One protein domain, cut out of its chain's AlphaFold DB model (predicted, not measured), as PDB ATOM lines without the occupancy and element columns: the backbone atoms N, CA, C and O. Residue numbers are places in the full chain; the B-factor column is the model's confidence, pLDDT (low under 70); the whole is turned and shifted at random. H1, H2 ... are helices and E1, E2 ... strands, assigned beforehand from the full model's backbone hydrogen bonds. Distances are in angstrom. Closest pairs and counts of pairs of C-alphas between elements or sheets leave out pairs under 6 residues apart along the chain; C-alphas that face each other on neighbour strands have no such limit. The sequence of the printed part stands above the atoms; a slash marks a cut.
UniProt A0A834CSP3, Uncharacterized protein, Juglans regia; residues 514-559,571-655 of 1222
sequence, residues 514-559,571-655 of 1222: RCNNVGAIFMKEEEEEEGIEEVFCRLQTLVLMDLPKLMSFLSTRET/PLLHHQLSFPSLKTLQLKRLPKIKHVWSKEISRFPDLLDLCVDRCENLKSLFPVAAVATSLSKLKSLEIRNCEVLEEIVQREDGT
ATOM      1  N   ARG A 514     129.335 212.899 109.563       91.00
ATOM      2  CA  ARG A 514     127.985 212.465 109.998       91.00
ATOM      3  C   ARG A 514     126.986 212.215 108.855       91.00
ATOM      4  O   ARG A 514     125.790 212.433 109.010       91.00
ATOM      5  N   CYS A 515     127.454 211.800 107.681       90.62
ATOM      6  CA  CYS A 515     126.594 211.485 106.535       90.62
ATOM      7  C   CYS A 515     126.347 209.969 106.477       90.62
ATOM      8  O   CYS A 515     127.093 209.223 105.845       90.62
ATOM      9  N   ASN A 516     125.316 209.506 107.190       88.50
ATOM     10  CA  ASN A 516     125.166 208.095 107.568       88.50
ATOM     11  C   ASN A 516     124.911 207.116 106.410       88.50
ATOM     12  O   ASN A 516     125.271 205.945 106.533       88.50
ATOM     13  N   ASN A 517     124.307 207.565 105.305       90.06
ATOM     14  CA  ASN A 517     124.011 206.698 104.159       90.06
ATOM     15  C   ASN A 517     125.043 206.751 103.028       90.06
ATOM     16  O   ASN A 517     124.909 205.985 102.074       90.06
ATOM     17  N   VAL A 518     126.075 207.591 103.150       90.19
ATOM     18  CA  VAL A 518     127.085 207.752 102.103       90.19
ATOM     19  C   VAL A 518     127.912 206.471 102.006       90.19
ATOM     20  O   VAL A 518     128.669 206.144 102.919       90.19
ATOM     21  N   GLY A 519     127.724 205.735 100.909       88.06
ATOM     22  CA  GLY A 519     128.448 204.503 100.588       88.06
ATOM     23  C   GLY A 519     129.737 204.763  99.812       88.06
ATOM     24  O   GLY A 519     130.722 204.051 100.007       88.06
ATOM     25  N   ALA A 520     129.749 205.821  99.000       88.50
ATOM     26  CA  ALA A 520     130.933 206.326  98.319       88.50
ATOM     27  C   ALA A 520     130.940 207.854  98.292       88.50
ATOM     28  O   ALA A 520     129.877 208.464  98.304       88.50
ATOM     29  N   ILE A 521     132.113 208.494  98.258       89.69
ATOM     30  CA  ILE A 521     132.171 209.966  98.206       89.69
ATOM     31  C   ILE A 521     131.704 210.473  96.836       89.69
ATOM     32  O   ILE A 521     130.837 211.348  96.778       89.69
ATOM     33  N   PHE A 522     132.222 209.886  95.756       86.38
ATOM     34  CA  PHE A 522     131.859 210.211  94.379       86.38
ATOM     35  C   PHE A 522     131.275 209.002  93.637       86.38
ATOM     36  O   PHE A 522     131.710 207.865  93.843       86.38
ATOM     37  N   MET A 523     130.304 209.248  92.760       83.81
ATOM     38  CA  MET A 523     129.689 208.243  91.883       83.81
ATOM     39  C   MET A 523     130.167 208.458  90.443       83.81
ATOM     40  O   MET A 523     130.070 209.570  89.931       83.81
ATOM     41  N   LYS A 524     130.745 207.420  89.829       77.88
ATOM     42  CA  LYS A 524     131.199 207.428  88.437       77.88
ATOM     43  C   LYS A 524     130.012 207.144  87.516       77.88
ATOM     44  O   LYS A 524     129.374 206.105  87.665       77.88
ATOM     45  N   GLU A 525     129.757 208.050  86.581       78.06
ATOM     46  CA  GLU A 525     128.703 207.928  85.565       78.06
ATOM     47  C   GLU A 525     129.149 207.002  84.404       78.06
ATOM     48  O   GLU A 525     130.343 206.904  84.107       78.06
ATOM     49  N   GLU A 526     128.207 206.282  83.773       64.25
ATOM     50  CA  GLU A 526     128.489 205.189  82.813       64.25
ATOM     51  C   GLU A 526     129.131 205.650  81.486       64.25
ATOM     52  O   GLU A 526     129.868 204.882  80.870       64.25
ATOM     53  N   GLU A 527     128.897 206.896  81.064       59.75
ATOM     54  CA  GLU A 527     129.332 207.436  79.760       59.75
ATOM     55  C   GLU A 527     130.690 208.169  79.802       59.75
ATOM     56  O   GLU A 527     131.118 208.754  78.807       59.75
ATOM     57  N   GLU A 528     131.390 208.179  80.941       59.22
ATOM     58  CA  GLU A 528     132.587 209.010  81.106       59.22
ATOM     59  C   GLU A 528     133.903 208.296  80.746       59.22
ATOM     60  O   GLU A 528     134.414 207.450  81.493       59.22
ATOM     61  N   GLU A 529     134.508 208.739  79.639       51.31
ATOM     62  CA  GLU A 529     135.931 208.548  79.333       51.31
ATOM     63  C   GLU A 529     136.813 209.309  80.344       51.31
ATOM     64  O   GLU A 529     136.369 210.260  80.981       51.31
ATOM     65  N   GLU A 530     138.040 208.829  80.523       60.03
ATOM     66  CA  GLU A 530     139.074 209.118  81.535       60.03
ATOM     67  C   GLU A 530     139.174 210.564  82.119       60.03
ATOM     68  O   GLU A 530     138.720 211.554  81.548       60.03
ATOM     69  N   GLY A 531     139.782 210.714  83.314       61.69
ATOM     70  CA  GLY A 531     140.206 212.034  83.838       61.69
ATOM     71  C   GLY A 531     139.773 212.444  85.258       61.69
ATOM     72  O   GLY A 531     140.112 213.544  85.687       61.69
ATOM     73  N   ILE A 532     139.064 211.609  86.034       68.62
ATOM     74  CA  ILE A 532     138.806 211.919  87.465       68.62
ATOM     75  C   ILE A 532     140.086 211.873  88.322       68.62
ATOM     76  O   ILE A 532     140.157 212.476  89.391       68.62
ATOM     77  N   GLU A 533     141.112 211.179  87.831       63.97
ATOM     78  CA  GLU A 533     142.387 210.950  88.514       63.97
ATOM     79  C   GLU A 533     143.164 212.253  88.781       63.97
ATOM     80  O   GLU A 533     143.890 212.344  89.771       63.97
ATOM     81  N   GLU A 534     142.975 213.278  87.939       67.25
ATOM     82  CA  GLU A 534     143.683 214.568  88.000       67.25
ATOM     83  C   GLU A 534     142.920 215.660  88.769       67.25
ATOM     84  O   GLU A 534     143.418 216.771  88.965       67.25
ATOM     85  N   VAL A 535     141.712 215.368  89.251       74.62
ATOM     86  CA  VAL A 535     140.833 216.372  89.869       74.62
ATOM     87  C   VAL A 535     141.382 216.890  91.196       74.62
ATOM     88  O   VAL A 535     141.334 218.086  91.476       74.62
ATOM     89  N   PHE A 536     141.928 216.000  92.021       81.38
ATOM     90  CA  PHE A 536     142.319 216.320  93.395       81.38
ATOM     91  C   PHE A 536     143.798 216.712  93.518       81.38
ATOM     92  O   PHE A 536     144.388 216.608  94.594       81.38
ATOM     93  N   CYS A 537     144.398 217.226  92.435       83.88
ATOM     94  CA  CYS A 537     145.810 217.613  92.398       83.88
ATOM     95  C   CYS A 537     146.190 218.682  93.430       83.88
ATOM     96  O   CYS A 537     147.342 218.717  93.860       83.88
ATOM     97  N   ARG A 538     145.250 219.547  93.838       90.31
ATOM     98  CA  ARG A 538     145.473 220.608  94.836       90.31
ATOM     99  C   ARG A 538     144.983 220.266  96.239       90.31
ATOM    100  O   ARG A 538     145.216 221.063  97.147       90.31
ATOM    101  N   LEU A 539     144.344 219.109  96.431       92.56
ATOM    102  CA  LEU A 539     143.752 218.741  97.713       92.56
ATOM    103  C   LEU A 539     144.859 218.531  98.746       92.56
ATOM    104  O   LEU A 539     145.675 217.629  98.601       92.56
ATOM    105  N   GLN A 540     144.880 219.363  99.787       95.56
ATOM    106  CA  GLN A 540     145.875 219.323 100.863       95.56
ATOM    107  C   GLN A 540     145.335 218.638 102.115       95.56
ATOM    108  O   GLN A 540     146.104 218.008 102.839       95.56
ATOM    109  N   THR A 541     144.029 218.755 102.372       96.50
ATOM    110  CA  THR A 541     143.381 218.204 103.568       96.50
ATOM    111  C   THR A 541     142.145 217.392 103.205       96.50
ATOM    112  O   THR A 541     141.207 217.914 102.602       96.50
ATOM    113  N   LEU A 542     142.111 216.134 103.648       96.25
ATOM    114  CA  LEU A 542     140.951 215.251 103.551       96.25
ATOM    115  C   LEU A 542     140.540 214.767 104.947       96.25
ATOM    116  O   LEU A 542     141.321 214.115 105.642       96.25
ATOM    117  N   VAL A 543     139.307 215.073 105.360       97.38
ATOM    118  CA  VAL A 543     138.739 214.637 106.646       97.38
ATOM    119  C   VAL A 543     137.432 213.894 106.421       97.38
ATOM    120  O   VAL A 543     136.453 214.475 105.957       97.38
ATOM    121  N   LEU A 544     137.391 212.633 106.837       97.62
ATOM    122  CA  LEU A 544     136.212 211.775 106.792       97.62
ATOM    123  C   LEU A 544     135.882 211.330 108.218       97.62
ATOM    124  O   LEU A 544     136.722 210.733 108.889       97.62
ATOM    125  N   MET A 545     134.688 211.664 108.710       96.50
ATOM    126  CA  MET A 545     134.305 211.440 110.107       96.50
ATOM    127  C   MET A 545     132.859 210.964 110.237       96.50
ATOM    128  O   MET A 545     131.966 211.572 109.659       96.50
ATOM    129  N   ASP A 546     132.594 209.955 111.066       94.44
ATOM    130  CA  ASP A 546     131.228 209.478 111.340       94.44
ATOM    131  C   ASP A 546     130.476 209.086 110.043       94.44
ATOM    132  O   ASP A 546     129.391 209.599 109.768       94.44
ATOM    133  N   LEU A 547     131.066 208.216 109.210       94.81
ATOM    134  CA  LEU A 547     130.466 207.742 107.946       94.81
ATOM    135  C   LEU A 547     130.269 206.213 107.987       94.81
ATOM    136  O   LEU A 547     131.068 205.465 107.423       94.81
ATOM    137  N   PRO A 548     129.218 205.717 108.673       92.56
ATOM    138  CA  PRO A 548     129.032 204.295 108.966       92.56
ATOM    139  C   PRO A 548     128.825 203.384 107.752       92.56
ATOM    140  O   PRO A 548     129.067 202.185 107.866       92.56
ATOM    141  N   LYS A 549     128.380 203.902 106.600       92.25
ATOM    142  CA  LYS A 549     128.196 203.103 105.376       92.25
ATOM    143  C   LYS A 549     129.318 203.254 104.347       92.25
ATOM    144  O   LYS A 549     129.269 202.538 103.352       92.25
ATOM    145  N   LEU A 550     130.314 204.109 104.592       92.50
ATOM    146  CA  LEU A 550     131.349 204.419 103.609       92.50
ATOM    147  C   LEU A 550     132.236 203.203 103.322       92.50
ATOM    148  O   LEU A 550     132.858 202.658 104.235       92.50
ATOM    149  N   MET A 551     132.309 202.825 102.046       86.25
ATOM    150  CA  MET A 551     133.114 201.712 101.537       86.25
ATOM    151  C   MET A 551     134.273 202.190 100.663       86.25
ATOM    152  O   MET A 551     135.381 201.683 100.799       86.25
ATOM    153  N   SER A 552     134.036 203.166  99.780       86.81
ATOM    154  CA  SER A 552     135.025 203.622  98.799       86.81
ATOM    155  C   SER A 552     134.997 205.138  98.606       86.81
ATOM    156  O   SER A 552     134.025 205.814  98.931       86.81
ATOM    157  N   PHE A 553     136.077 205.713  98.078       88.00
ATOM    158  CA  PHE A 553     136.079 207.124  97.693       88.00
ATOM    159  C   PHE A 553     135.329 207.353  96.371       88.00
ATOM    160  O   PHE A 553     134.587 208.324  96.251       88.00
ATOM    161  N   LEU A 554     135.461 206.430  95.413       83.00
ATOM    162  CA  LEU A 554     134.773 206.435  94.117       83.00
ATOM    163  C   LEU A 554     134.005 205.112  93.934       83.00
ATOM    164  O   LEU A 554     134.539 204.050  94.259       83.00
ATOM    165  N   SER A 555     132.768 205.157  93.433       80.12
ATOM    166  CA  SER A 555     131.960 203.967  93.088       80.12
ATOM    167  C   SER A 555     131.606 203.937  91.602       80.12
ATOM    168  O   SER A 555     131.341 204.988  91.032       80.12
ATOM    169  N   THR A 556     131.549 202.747  90.995       66.06
ATOM    170  CA  THR A 556     131.156 202.511  89.588       66.06
ATOM    171  C   THR A 556     129.779 201.860  89.424       66.06
ATOM    172  O   THR A 556     129.379 201.551  88.308       66.06
ATOM    173  N   ARG A 557     129.054 201.605  90.521       60.34
ATOM    174  CA  ARG A 557     127.694 201.045  90.495       60.34
ATOM    175  C   ARG A 557     126.783 201.847  91.416       60.34
ATOM    176  O   ARG A 557     127.183 202.197  92.532       60.34
ATOM    177  N   GLU A 558     125.541 202.074  90.989       48.09
ATOM    178  CA  GLU A 558     124.459 202.391  91.916       48.09
ATOM    179  C   GLU A 558     124.236 201.163  92.800       48.09
ATOM    180  O   GLU A 558     123.729 200.138  92.348       48.09
ATOM    181  N   THR A 559     124.656 201.211  94.060       44.09
ATOM    182  CA  THR A 559     124.406 200.113  94.998       44.09
ATOM    183  C   THR A 559     122.926 200.102  95.389       44.09
ATOM    184  O   THR A 559     122.505 200.606  96.431       44.09
ATOM    185  N   PRO A 571     139.804 199.081  98.432       82.88
ATOM    186  CA  PRO A 571     140.421 200.066  99.312       82.88
ATOM    187  C   PRO A 571     139.671 201.400  99.247       82.88
ATOM    188  O   PRO A 571     139.149 201.767  98.193       82.88
ATOM    189  N   LEU A 572     139.657 202.154 100.353       87.88
ATOM    190  CA  LEU A 572     139.031 203.480 100.378       87.88
ATOM    191  C   LEU A 572     139.607 204.375  99.270       87.88
ATOM    192  O   LEU A 572     138.852 204.960  98.497       87.88
ATOM    193  N   LEU A 573     140.938 204.463  99.197       86.19
ATOM    194  CA  LEU A 573     141.680 205.230  98.201       86.19
ATOM    195  C   LEU A 573     142.214 204.270  97.128       86.19
ATOM    196  O   LEU A 573     143.213 203.577  97.326       86.19
ATOM    197  N   HIS A 574     141.492 204.202  96.010       77.94
ATOM    198  CA  HIS A 574     141.794 203.339  94.867       77.94
ATOM    199  C   HIS A 574     143.031 203.816  94.082       77.94
ATOM    200  O   HIS A 574     143.308 205.012  94.050       77.94
ATOM    201  N   HIS A 575     143.735 202.902  93.398       72.44
ATOM    202  CA  HIS A 575     144.992 203.192  92.680       72.44
ATOM    203  C   HIS A 575     144.841 204.215  91.538       72.44
ATOM    204  O   HIS A 575     145.777 204.945  91.221       72.44
ATOM    205  N   GLN A 576     143.640 204.308  90.963       73.88
ATOM    206  CA  GLN A 576     143.275 205.307  89.950       73.88
ATOM    207  C   GLN A 576     143.169 206.734  90.513       73.88
ATOM    208  O   GLN A 576     143.145 207.696  89.765       73.88
ATOM    209  N   LEU A 577     143.096 206.933  91.831       78.38
ATOM    210  CA  LEU A 577     143.016 208.277  92.406       78.38
ATOM    211  C   LEU A 577     144.414 208.800  92.748       78.38
ATOM    212  O   LEU A 577     145.190 208.134  93.435       78.38
ATOM    213  N   SER A 578     144.724 210.022  92.312       79.12
ATOM    214  CA  SER A 578     145.983 210.702  92.623       79.12
ATOM    215  C   SER A 578     145.735 211.905  93.531       79.12
ATOM    216  O   SER A 578     144.893 212.753  93.241       79.12
ATOM    217  N   PHE A 579     146.496 212.005  94.622       86.44
ATOM    218  CA  PHE A 579     146.436 213.145  95.539       86.44
ATOM    219  C   PHE A 579     147.850 213.690  95.806       86.44
ATOM    220  O   PHE A 579     148.362 213.599  96.927       86.44
ATOM    221  N   PRO A 580     148.509 214.256  94.776       86.88
ATOM    222  CA  PRO A 580     149.924 214.608  94.824       86.88
ATOM    223  C   PRO A 580     150.257 215.668  95.882       86.88
ATOM    224  O   PRO A 580     151.356 215.642  96.422       86.88
ATOM    225  N   SER A 581     149.309 216.556  96.210       91.75
ATOM    226  CA  SER A 581     149.495 217.649  97.181       91.75
ATOM    227  C   SER A 581     148.926 217.356  98.577       91.75
ATOM    228  O   SER A 581     148.896 218.263  99.416       91.75
ATOM    229  N   LEU A 582     148.430 216.139  98.837       92.56
ATOM    230  CA  LEU A 582     147.763 215.814 100.102       92.56
ATOM    231  C   LEU A 582     148.767 215.808 101.246       92.56
ATOM    232  O   LEU A 582     149.688 215.002 101.247       92.56
ATOM    233  N   LYS A 583     148.552 216.679 102.235       96.00
ATOM    234  CA  LYS A 583     149.402 216.832 103.424       96.00
ATOM    235  C   LYS A 583     148.783 216.202 104.661       96.00
ATOM    236  O   LYS A 583     149.515 215.663 105.485       96.00
ATOM    237  N   THR A 584     147.458 216.250 104.786       97.44
ATOM    238  CA  THR A 584     146.742 215.786 105.977       97.44
ATOM    239  C   THR A 584     145.584 214.869 105.600       97.44
ATOM    240  O   THR A 584     144.671 215.269 104.872       97.44
ATOM    241  N   LEU A 585     145.584 213.659 106.162       97.06
ATOM    242  CA  LEU A 585     144.502 212.687 106.037       97.06
ATOM    243  C   LEU A 585     143.970 212.308 107.424       97.06
ATOM    244  O   LEU A 585     144.709 211.795 108.263       97.06
ATOM    245  N   GLN A 586     142.678 212.547 107.667       98.00
ATOM    246  CA  GLN A 586     142.001 212.146 108.904       98.00
ATOM    247  C   GLN A 586     140.814 211.231 108.611       98.00
ATOM    248  O   GLN A 586     139.855 211.638 107.955       98.00
ATOM    249  N   LEU A 587     140.854 210.021 109.159       97.94
ATOM    250  CA  LEU A 587     139.832 208.990 109.011       97.94
ATOM    251  C   LEU A 587     139.292 208.636 110.393       97.94
ATOM    252  O   LEU A 587     140.013 208.065 111.206       97.94
ATOM    253  N   LYS A 588     138.045 209.009 110.693       97.31
ATOM    254  CA  LYS A 588     137.478 208.843 112.035       97.31
ATOM    255  C   LYS A 588     136.111 208.169 112.007       97.31
ATOM    256  O   LYS A 588     135.220 208.630 111.304       97.31
ATOM    257  N   ARG A 589     135.894 207.129 112.814       95.62
ATOM    258  CA  ARG A 589     134.582 206.463 112.957       95.62
ATOM    259  C   ARG A 589     134.035 205.979 111.607       95.62
ATOM    260  O   ARG A 589     132.930 206.342 111.200       95.62
ATOM    261  N   LEU A 590     134.850 205.187 110.907       95.06
ATOM    262  CA  LEU A 590     134.556 204.602 109.591       95.06
ATOM    263  C   LEU A 590     134.496 203.064 109.704       95.06
ATOM    264  O   LEU A 590     135.435 202.373 109.305       95.06
ATOM    265  N   PRO A 591     133.421 202.503 110.290       91.56
ATOM    266  CA  PRO A 591     133.372 201.109 110.716       91.56
ATOM    267  C   PRO A 591     133.421 200.101 109.570       91.56
ATOM    268  O   PRO A 591     133.812 198.975 109.817       91.56
ATOM    269  N   LYS A 592     133.055 200.440 108.328       89.94
ATOM    270  CA  LYS A 592     133.093 199.468 107.218       89.94
ATOM    271  C   LYS A 592     134.426 199.388 106.469       89.94
ATOM    272  O   LYS A 592     134.627 198.456 105.689       89.94
ATOM    273  N   ILE A 593     135.341 200.325 106.706       89.00
ATOM    274  CA  ILE A 593     136.614 200.374 105.985       89.00
ATOM    275  C   ILE A 593     137.538 199.275 106.504       89.00
ATOM    276  O   ILE A 593     137.891 199.254 107.681       89.00
ATOM    277  N   LYS A 594     137.949 198.384 105.595       86.25
ATOM    278  CA  LYS A 594     138.907 197.301 105.873       86.25
ATOM    279  C   LYS A 594     140.338 197.650 105.465       86.25
ATOM    280  O   LYS A 594     141.269 197.203 106.127       86.25
ATOM    281  N   HIS A 595     140.490 198.447 104.404       85.69
ATOM    282  CA  HIS A 595     141.768 198.884 103.842       85.69
ATOM    283  C   HIS A 595     141.681 200.355 103.428       85.69
ATOM    284  O   HIS A 595     140.719 200.766 102.776       85.69
ATOM    285  N   VAL A 596     142.686 201.149 103.798       89.12
ATOM    286  CA  VAL A 596     142.762 202.564 103.400       89.12
ATOM    287  C   VAL A 596     143.343 202.704 101.992       89.12
ATOM    288  O   VAL A 596     142.803 203.456 101.185       89.12
ATOM    289  N   TRP A 597     144.406 201.953 101.698       87.12
ATOM    290  CA  TRP A 597     145.217 202.087 100.483       87.12
ATOM    291  C   TRP A 597     145.078 200.876  99.561       87.12
ATOM    292  O   TRP A 597     144.844 199.760 100.031       87.12
ATOM    293  N   SER A 598     145.288 201.081  98.260       81.38
ATOM    294  CA  SER A 598     145.557 199.996  97.311       81.38
ATOM    295  C   SER A 598     146.914 199.333  97.571       81.38
ATOM    296  O   SER A 598     147.798 199.938  98.172       81.38
ATOM    297  N   LYS A 599     147.102 198.102  97.073       76.06
ATOM    298  CA  LYS A 599     148.417 197.426  97.087       76.06
ATOM    299  C   LYS A 599     149.430 198.071  96.130       76.06
ATOM    300  O   LYS A 599     150.631 197.947  96.336       76.06
ATOM    301  N   GLU A 600     148.954 198.772  95.103       73.00
ATOM    302  CA  GLU A 600     149.796 199.534  94.177       73.00
ATOM    303  C   GLU A 600     150.349 200.811  94.831       73.00
ATOM    304  O   GLU A 600     149.672 201.434  95.662       73.00
ATOM    305  N   ILE A 601     151.576 201.202  94.447       64.06
ATOM    306  CA  ILE A 601     152.303 202.343  95.027       64.06
ATOM    307  C   ILE A 601     151.461 203.606  94.875       64.06
ATOM    308  O   ILE A 601     151.238 204.120  93.780       64.06
ATOM    309  N   SER A 602     150.998 204.115  96.007       59.31
ATOM    310  CA  SER A 602     150.042 205.206  96.027       59.31
ATOM    311  C   SER A 602     150.726 206.577  95.879       59.31
ATOM    312  O   SER A 602     151.790 206.823  96.450       59.31
ATOM    313  N   ARG A 603     150.107 207.493  95.119       69.62
ATOM    314  CA  ARG A 603     150.629 208.826  94.750       69.62
ATOM    315  C   ARG A 603     150.378 209.893  95.836       69.62
ATOM    316  O   ARG A 603     149.704 210.887  95.575       69.62
ATOM    317  N   PHE A 604     150.931 209.701  97.039       78.06
ATOM    318  CA  PHE A 604     150.839 210.660  98.164       78.06
ATOM    319  C   PHE A 604     152.219 211.190  98.616       78.06
ATOM    320  O   PHE A 604     152.584 211.047  99.786       78.06
ATOM    321  N   PRO A 605     153.028 211.781  97.715       80.56
ATOM    322  CA  PRO A 605     154.419 212.141  98.006       80.56
ATOM    323  C   PRO A 605     154.569 213.226  99.085       80.56
ATOM    324  O   PRO A 605     155.647 213.351  99.669       80.56
ATOM    325  N   ASP A 606     153.513 214.002  99.343       88.88
ATOM    326  CA  ASP A 606     153.517 215.149 100.254       88.88
ATOM    327  C   ASP A 606     152.784 214.905 101.580       88.88
ATOM    328  O   ASP A 606     152.658 215.841 102.374       88.88
ATOM    329  N   LEU A 607     152.342 213.672 101.863       92.62
ATOM    330  CA  LEU A 607     151.604 213.376 103.092       92.62
ATOM    331  C   LEU A 607     152.499 213.572 104.320       92.62
ATOM    332  O   LEU A 607     153.538 212.927 104.454       92.62
ATOM    333  N   LEU A 608     152.080 214.465 105.220       95.94
ATOM    334  CA  LEU A 608     152.789 214.830 106.447       95.94
ATOM    335  C   LEU A 608     152.105 214.253 107.687       95.94
ATOM    336  O   LEU A 608     152.794 213.764 108.579       95.94
ATOM    337  N   ASP A 609     150.772 214.287 107.726       97.62
ATOM    338  CA  ASP A 609     149.978 213.944 108.903       97.62
ATOM    339  C   ASP A 609     148.890 212.922 108.559       97.62
ATOM    340  O   ASP A 609     148.007 213.178 107.732       97.62
ATOM    341  N   LEU A 610     148.923 211.775 109.236       97.50
ATOM    342  CA  LEU A 610     147.936 210.709 109.096       97.50
ATOM    343  C   LEU A 610     147.315 210.382 110.455       97.50
ATOM    344  O   LEU A 610     148.006 209.945 111.371       97.50
ATOM    345  N   CYS A 611     146.000 210.564 110.575       98.12
ATOM    346  CA  CYS A 611     145.239 210.261 111.786       98.12
ATOM    347  C   CYS A 611     144.103 209.284 111.474       98.12
ATOM    348  O   CYS A 611     143.229 209.578 110.657       98.12
ATOM    349  N   VAL A 612     144.090 208.143 112.160       97.81
ATOM    350  CA  VAL A 612     143.054 207.113 112.054       97.81
ATOM    351  C   VAL A 612     142.477 206.852 113.442       97.81
ATOM    352  O   VAL A 612     143.213 206.479 114.346       97.81
ATOM    353  N   ASP A 613     141.176 207.061 113.640       97.81
ATOM    354  CA  ASP A 613     140.530 206.951 114.958       97.81
ATOM    355  C   ASP A 613     139.190 206.206 114.868       97.81
ATOM    356  O   ASP A 613     138.316 206.604 114.105       97.81
ATOM    357  N   ARG A 614     138.976 205.148 115.658       95.81
ATOM    358  CA  ARG A 614     137.713 204.373 115.683       95.81
ATOM    359  C   ARG A 614     137.302 203.799 114.316       95.81
ATOM    360  O   ARG A 614     136.128 203.813 113.953       95.81
ATOM    361  N   CYS A 615     138.252 203.306 113.526       94.50
ATOM    362  CA  CYS A 615     137.959 202.541 112.306       94.50
ATOM    363  C   CYS A 615     137.885 201.046 112.654       94.50
ATOM    364  O   CYS A 615     138.874 200.326 112.560       94.50
ATOM    365  N   GLU A 616     136.714 200.605 113.119       88.88
ATOM    366  CA  GLU A 616     136.526 199.332 113.837       88.88
ATOM    367  C   GLU A 616     136.898 198.074 113.039       88.88
ATOM    368  O   GLU A 616     137.446 197.156 113.636       88.88
ATOM    369  N   ASN A 617     136.671 198.032 111.716       91.06
ATOM    370  CA  ASN A 617     137.011 196.876 110.867       91.06
ATOM    371  C   ASN A 617     138.362 196.989 110.135       91.06
ATOM    372  O   ASN A 617     138.668 196.150 109.282       91.06
ATOM    373  N   LEU A 618     139.174 198.003 110.450       91.62
ATOM    374  CA  LEU A 618     140.489 198.177 109.839       91.62
ATOM    375  C   LEU A 618     141.444 197.082 110.339       91.62
ATOM    376  O   LEU A 618     141.815 197.073 111.511       91.62
ATOM    377  N   LYS A 619     141.842 196.163 109.449       87.00
ATOM    378  CA  LYS A 619     142.705 195.014 109.795       87.00
ATOM    379  C   LYS A 619     144.189 195.366 109.832       87.00
ATOM    380  O   LYS A 619     144.896 194.926 110.735       87.00
ATOM    381  N   SER A 620     144.621 196.166 108.861       90.06
ATOM    382  CA  SER A 620     145.964 196.729 108.736       90.06
ATOM    383  C   SER A 620     145.859 198.154 108.197       90.06
ATOM    384  O   SER A 620     144.946 198.465 107.424       90.06
ATOM    385  N   LEU A 621     146.757 199.049 108.621       92.00
ATOM    386  CA  LEU A 621     146.784 200.410 108.082       92.00
ATOM    387  C   LEU A 621     147.442 200.418 106.704       92.00
ATOM    388  O   LEU A 621     146.882 200.987 105.774       92.00
ATOM    389  N   PHE A 622     148.602 199.774 106.579       90.25
ATOM    390  CA  PHE A 622     149.344 199.624 105.334       90.25
ATOM    391  C   PHE A 622     149.244 198.173 104.850       90.25
ATOM    392  O   PHE A 622     149.710 197.275 105.554       90.25
ATOM    393  N   PRO A 623     148.652 197.924 103.668       85.25
ATOM    394  CA  PRO A 623     148.438 196.563 103.176       85.25
ATOM    395  C   PRO A 623     149.735 195.874 102.738       85.25
ATOM    396  O   PRO A 623     149.777 194.652 102.694       85.25
ATOM    397  N   VAL A 624     150.767 196.651 102.388       84.75
ATOM    398  CA  VAL A 624     152.078 196.169 101.932       84.75
ATOM    399  C   VAL A 624     153.169 197.143 102.380       84.75
ATOM    400  O   VAL A 624     152.929 198.353 102.492       84.75
ATOM    401  N   ALA A 625     154.388 196.649 102.595       84.94
ATOM    402  CA  ALA A 625     155.509 197.475 103.047       84.94
ATOM    403  C   ALA A 625     155.900 198.577 102.041       84.94
ATOM    404  O   ALA A 625     156.296 199.664 102.458       84.94
ATOM    405  N   ALA A 626     155.717 198.348 100.733       83.88
ATOM    406  CA  ALA A 626     155.990 199.341  99.687       83.88
ATOM    407  C   ALA A 626     155.128 200.617  99.805       83.88
ATOM    408  O   ALA A 626     155.587 201.709  99.473       83.88
ATOM    409  N   VAL A 627     153.892 200.505 100.307       85.12
ATOM    410  CA  VAL A 627     153.013 201.665 100.548       85.12
ATOM    411  C   VAL A 627     153.454 202.424 101.798       85.12
ATOM    412  O   VAL A 627     153.431 203.649 101.818       85.12
ATOM    413  N   ALA A 628     153.902 201.719 102.839       86.06
ATOM    414  CA  ALA A 628     154.436 202.361 104.038       86.06
ATOM    415  C   ALA A 628     155.710 203.173 103.729       86.06
ATOM    416  O   ALA A 628     155.862 204.294 104.210       86.06
ATOM    417  N   THR A 629     156.608 202.631 102.900       82.19
ATOM    418  CA  THR A 629     157.878 203.286 102.544       82.19
ATOM    419  C   THR A 629     157.732 204.397 101.503       82.19
ATOM    420  O   THR A 629     158.582 205.289 101.459       82.19
ATOM    421  N   SER A 630     156.659 204.413 100.698       83.94
ATOM    422  CA  SER A 630     156.407 205.508  99.750       83.94
ATOM    423  C   SER A 630     156.071 206.834 100.450       83.94
ATOM    424  O   SER A 630     156.384 207.907  99.927       83.94
ATOM    425  N   LEU A 631     155.532 206.782 101.673       86.06
ATOM    426  CA  LEU A 631     155.187 207.940 102.507       86.06
ATOM    427  C   LEU A 631     156.411 208.541 103.224       86.06
ATOM    428  O   LEU A 631     156.401 208.816 104.424       86.06
ATOM    429  N   SER A 632     157.489 208.772 102.475       84.38
ATOM    430  CA  SER A 632     158.792 209.207 103.001       84.38
ATOM    431  C   SER A 632     158.783 210.572 103.709       84.38
ATOM    432  O   SER A 632     159.668 210.837 104.526       84.38
ATOM    433  N   LYS A 633     157.793 211.436 103.440       91.31
ATOM    434  CA  LYS A 633     157.622 212.751 104.088       91.31
ATOM    435  C   LYS A 633     156.724 212.729 105.330       91.31
ATOM    436  O   LYS A 633     156.601 213.772 105.974       91.31
ATOM    437  N   LEU A 634     156.140 211.582 105.689       94.31
ATOM    438  CA  LEU A 634     155.224 211.463 106.825       94.31
ATOM    439  C   LEU A 634     155.932 211.862 108.125       94.31
ATOM    440  O   LEU A 634     156.938 211.262 108.495       94.31
ATOM    441  N   LYS A 635     155.406 212.884 108.809       96.50
ATOM    442  CA  LYS A 635     155.948 213.457 110.052       96.50
ATOM    443  C   LYS A 635     155.178 213.031 111.291       96.50
ATOM    444  O   LYS A 635     155.806 212.890 112.345       96.50
ATOM    445  N   SER A 636     153.865 212.836 111.165       98.06
ATOM    446  CA  SER A 636     152.966 212.457 112.253       98.06
ATOM    447  C   SER A 636     152.077 211.283 111.854       98.06
ATOM    448  O   SER A 636     151.398 211.327 110.823       98.06
ATOM    449  N   LEU A 637     152.065 210.241 112.686       97.75
ATOM    450  CA  LEU A 637     151.166 209.097 112.556       97.75
ATOM    451  C   LEU A 637     150.423 208.859 113.874       97.75
ATOM    452  O   LEU A 637     151.033 208.570 114.904       97.75
ATOM    453  N   GLU A 638     149.096 208.946 113.826       98.50
ATOM    454  CA  GLU A 638     148.209 208.713 114.963       98.50
ATOM    455  C   GLU A 638     147.198 207.615 114.646       98.50
ATOM    456  O   GLU A 638     146.432 207.731 113.689       98.50
ATOM    457  N   ILE A 639     147.154 206.573 115.475       98.06
ATOM    458  CA  ILE A 639     146.191 205.478 115.353       98.06
ATOM    459  C   ILE A 639     145.514 205.279 116.703       98.06
ATOM    460  O   ILE A 639     146.183 205.005 117.702       98.06
ATOM    461  N   ARG A 640     144.189 205.436 116.745       97.56
ATOM    462  CA  ARG A 640     143.410 205.416 117.983       97.56
ATOM    463  C   ARG A 640     142.180 204.520 117.879       97.56
ATOM    464  O   ARG A 640     141.477 204.547 116.878       97.56
ATOM    465  N   ASN A 641     141.871 203.766 118.929       95.81
ATOM    466  CA  ASN A 641     140.589 203.076 119.110       95.81
ATOM    467  C   ASN A 641     140.159 202.158 117.937       95.81
ATOM    468  O   ASN A 641     138.967 202.006 117.686       95.81
ATOM    469  N   CYS A 642     141.095 201.579 117.177       94.81
ATOM    470  CA  CYS A 642     140.796 200.624 116.101       94.81
ATOM    471  C   CYS A 642     140.777 199.195 116.664       94.81
ATOM    472  O   CYS A 642     141.825 198.627 116.971       94.81
ATOM    473  N   GLU A 643     139.583 198.619 116.820       90.88
ATOM    474  CA  GLU A 643     139.365 197.417 117.639       90.88
ATOM    475  C   GLU A 643     139.950 196.122 117.060       90.88
ATOM    476  O   GLU A 643     140.437 195.282 117.822       90.88
ATOM    477  N   VAL A 644     139.917 195.936 115.734       92.81
ATOM    478  CA  VAL A 644     140.400 194.694 115.098       92.81
ATOM    479  C   VAL A 644     141.820 194.772 114.541       92.81
ATOM    480  O   VAL A 644     142.309 193.761 114.046       92.81
ATOM    481  N   LEU A 645     142.473 195.934 114.621       91.94
ATOM    482  CA  LEU A 645     143.806 196.157 114.063       91.94
ATOM    483  C   LEU A 645     144.831 195.260 114.777       91.94
ATOM    484  O   LEU A 645     145.100 195.458 115.962       91.94
ATOM    485  N   GLU A 646     145.390 194.272 114.071       87.69
ATOM    486  CA  GLU A 646     146.399 193.350 114.628       87.69
ATOM    487  C   GLU A 646     147.830 193.797 114.321       87.69
ATOM    488  O   GLU A 646     148.729 193.604 115.146       87.69
ATOM    489  N   GLU A 647     148.018 194.434 113.168       88.31
ATOM    490  CA  GLU A 647     149.297 194.928 112.670       88.31
ATOM    491  C   GLU A 647     149.132 196.269 111.945       88.31
ATOM    492  O   GLU A 647     148.082 196.549 111.364       88.31
ATOM    493  N   ILE A 648     150.154 197.128 111.986       92.44
ATOM    494  CA  ILE A 648     150.107 198.430 111.298       92.44
ATOM    495  C   ILE A 648     150.507 198.268 109.832       92.44
ATOM    496  O   ILE A 648     149.806 198.780 108.958       92.44
ATOM    497  N   VAL A 649     151.590 197.536 109.560       90.62
ATOM    498  CA  VAL A 649     152.016 197.135 108.217       90.62
ATOM    499  C   VAL A 649     151.863 195.627 108.077       90.62
ATOM    500  O   VAL A 649     152.433 194.876 108.864       90.62
ATOM    501  N   GLN A 650     151.122 195.201 107.060       86.81
ATOM    502  CA  GLN A 650     150.937 193.794 106.738       86.81
ATOM    503  C   GLN A 650     152.139 193.237 105.964       86.81
ATOM    504  O   GLN A 650     152.698 193.900 105.083       86.81
ATOM    505  N   ARG A 651     152.540 192.009 106.303       79.62
ATOM    506  CA  ARG A 651     153.568 191.252 105.580       79.62
ATOM    507  C   ARG A 651     152.939 190.444 104.447       79.62
ATOM    508  O   ARG A 651     151.934 189.771 104.650       79.62
ATOM    509  N   GLU A 652     153.545 190.489 103.264       79.19
ATOM    510  CA  GLU A 652     153.093 189.713 102.106       79.19
ATOM    511  C   GLU A 652     153.748 188.325 102.062       79.19
ATOM    512  O   GLU A 652     154.896 188.143 102.491       79.19
ATOM    513  N   ASP A 653     153.042 187.349 101.496       70.25
ATOM    514  CA  ASP A 653     153.596 186.020 101.234       70.25
ATOM    515  C   ASP A 653     154.790 186.130 100.274       70.25
ATOM    516  O   ASP A 653     154.707 186.753  99.218       70.25
ATOM    517  N   GLY A 654     155.930 185.548 100.657       67.00
ATOM    518  CA  GLY A 654     157.179 185.665  99.894       67.00
ATOM    519  C   GLY A 654     157.979 186.952 100.140       67.00
ATOM    520  O   GLY A 654     159.012 187.132  99.500       67.00
ATOM    521  N   THR A 655     157.561 187.823 101.076       71.94
ATOM    522  CA  THR A 655     158.374 188.978 101.509       71.94
ATOM    523  C   THR A 655     159.730 188.506 102.027       71.94
ATOM    524  O   THR A 655     159.782 187.639 102.911       71.94
TER     525      THR A 655
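What this domain is: This is residues 514 to 559 and 571 to 655 of the 1222 residues of an uncharacterized protein of Juglans regia (UniProt A0A834CSP3). With little regular structure, the chain winds in stacked turns: the nearly flat parallel sheet E2 E4 E5 E7 makes one wall, with short parallel pairs E1 E3 and E6 E8 across from it. The 131 printed residues include E1 to E6, H1, E7, E8 in that order, mostly strand; named elements hold only 40. Compact: radius of gyration of the C-alphas 14.5 A, spans 40 by 31 by 29 A.

How they stand to each other: E1, residues 520-523, neighbours E3, 552-555: N 522 to O 553, 2.9 A. Neighbours in order are E2, 541-545, E4, 584-588, E5, 609-613, and E7, 636-640: N 544 to O 586, 2.9 A; N 587 to O 611, 2.8 A; N 612 to O 638, 2.8 A. E6, 620-622, neighbours E8, 647-649: N 622 to O 648, 2.8 A. H1, 625-630, its O i to N i+4 pairs within hydrogen-bond range, is not on the larger sheet.

Where its parts are: E1 begins at C-alpha 520 (130.933, 206.326, 98.319); E8 ends at C-alpha 649 (152.016, 197.135, 108.217). E7 spans 13.2 A.

The domain as a whole: Residues 560-570 are not printed; C-alphas 559 and 571 are 16.6 A apart. Links E1-E2 and E4-E5 are long. pLDDT is under 70 at 526-534, 556-559, 601-603 and 654.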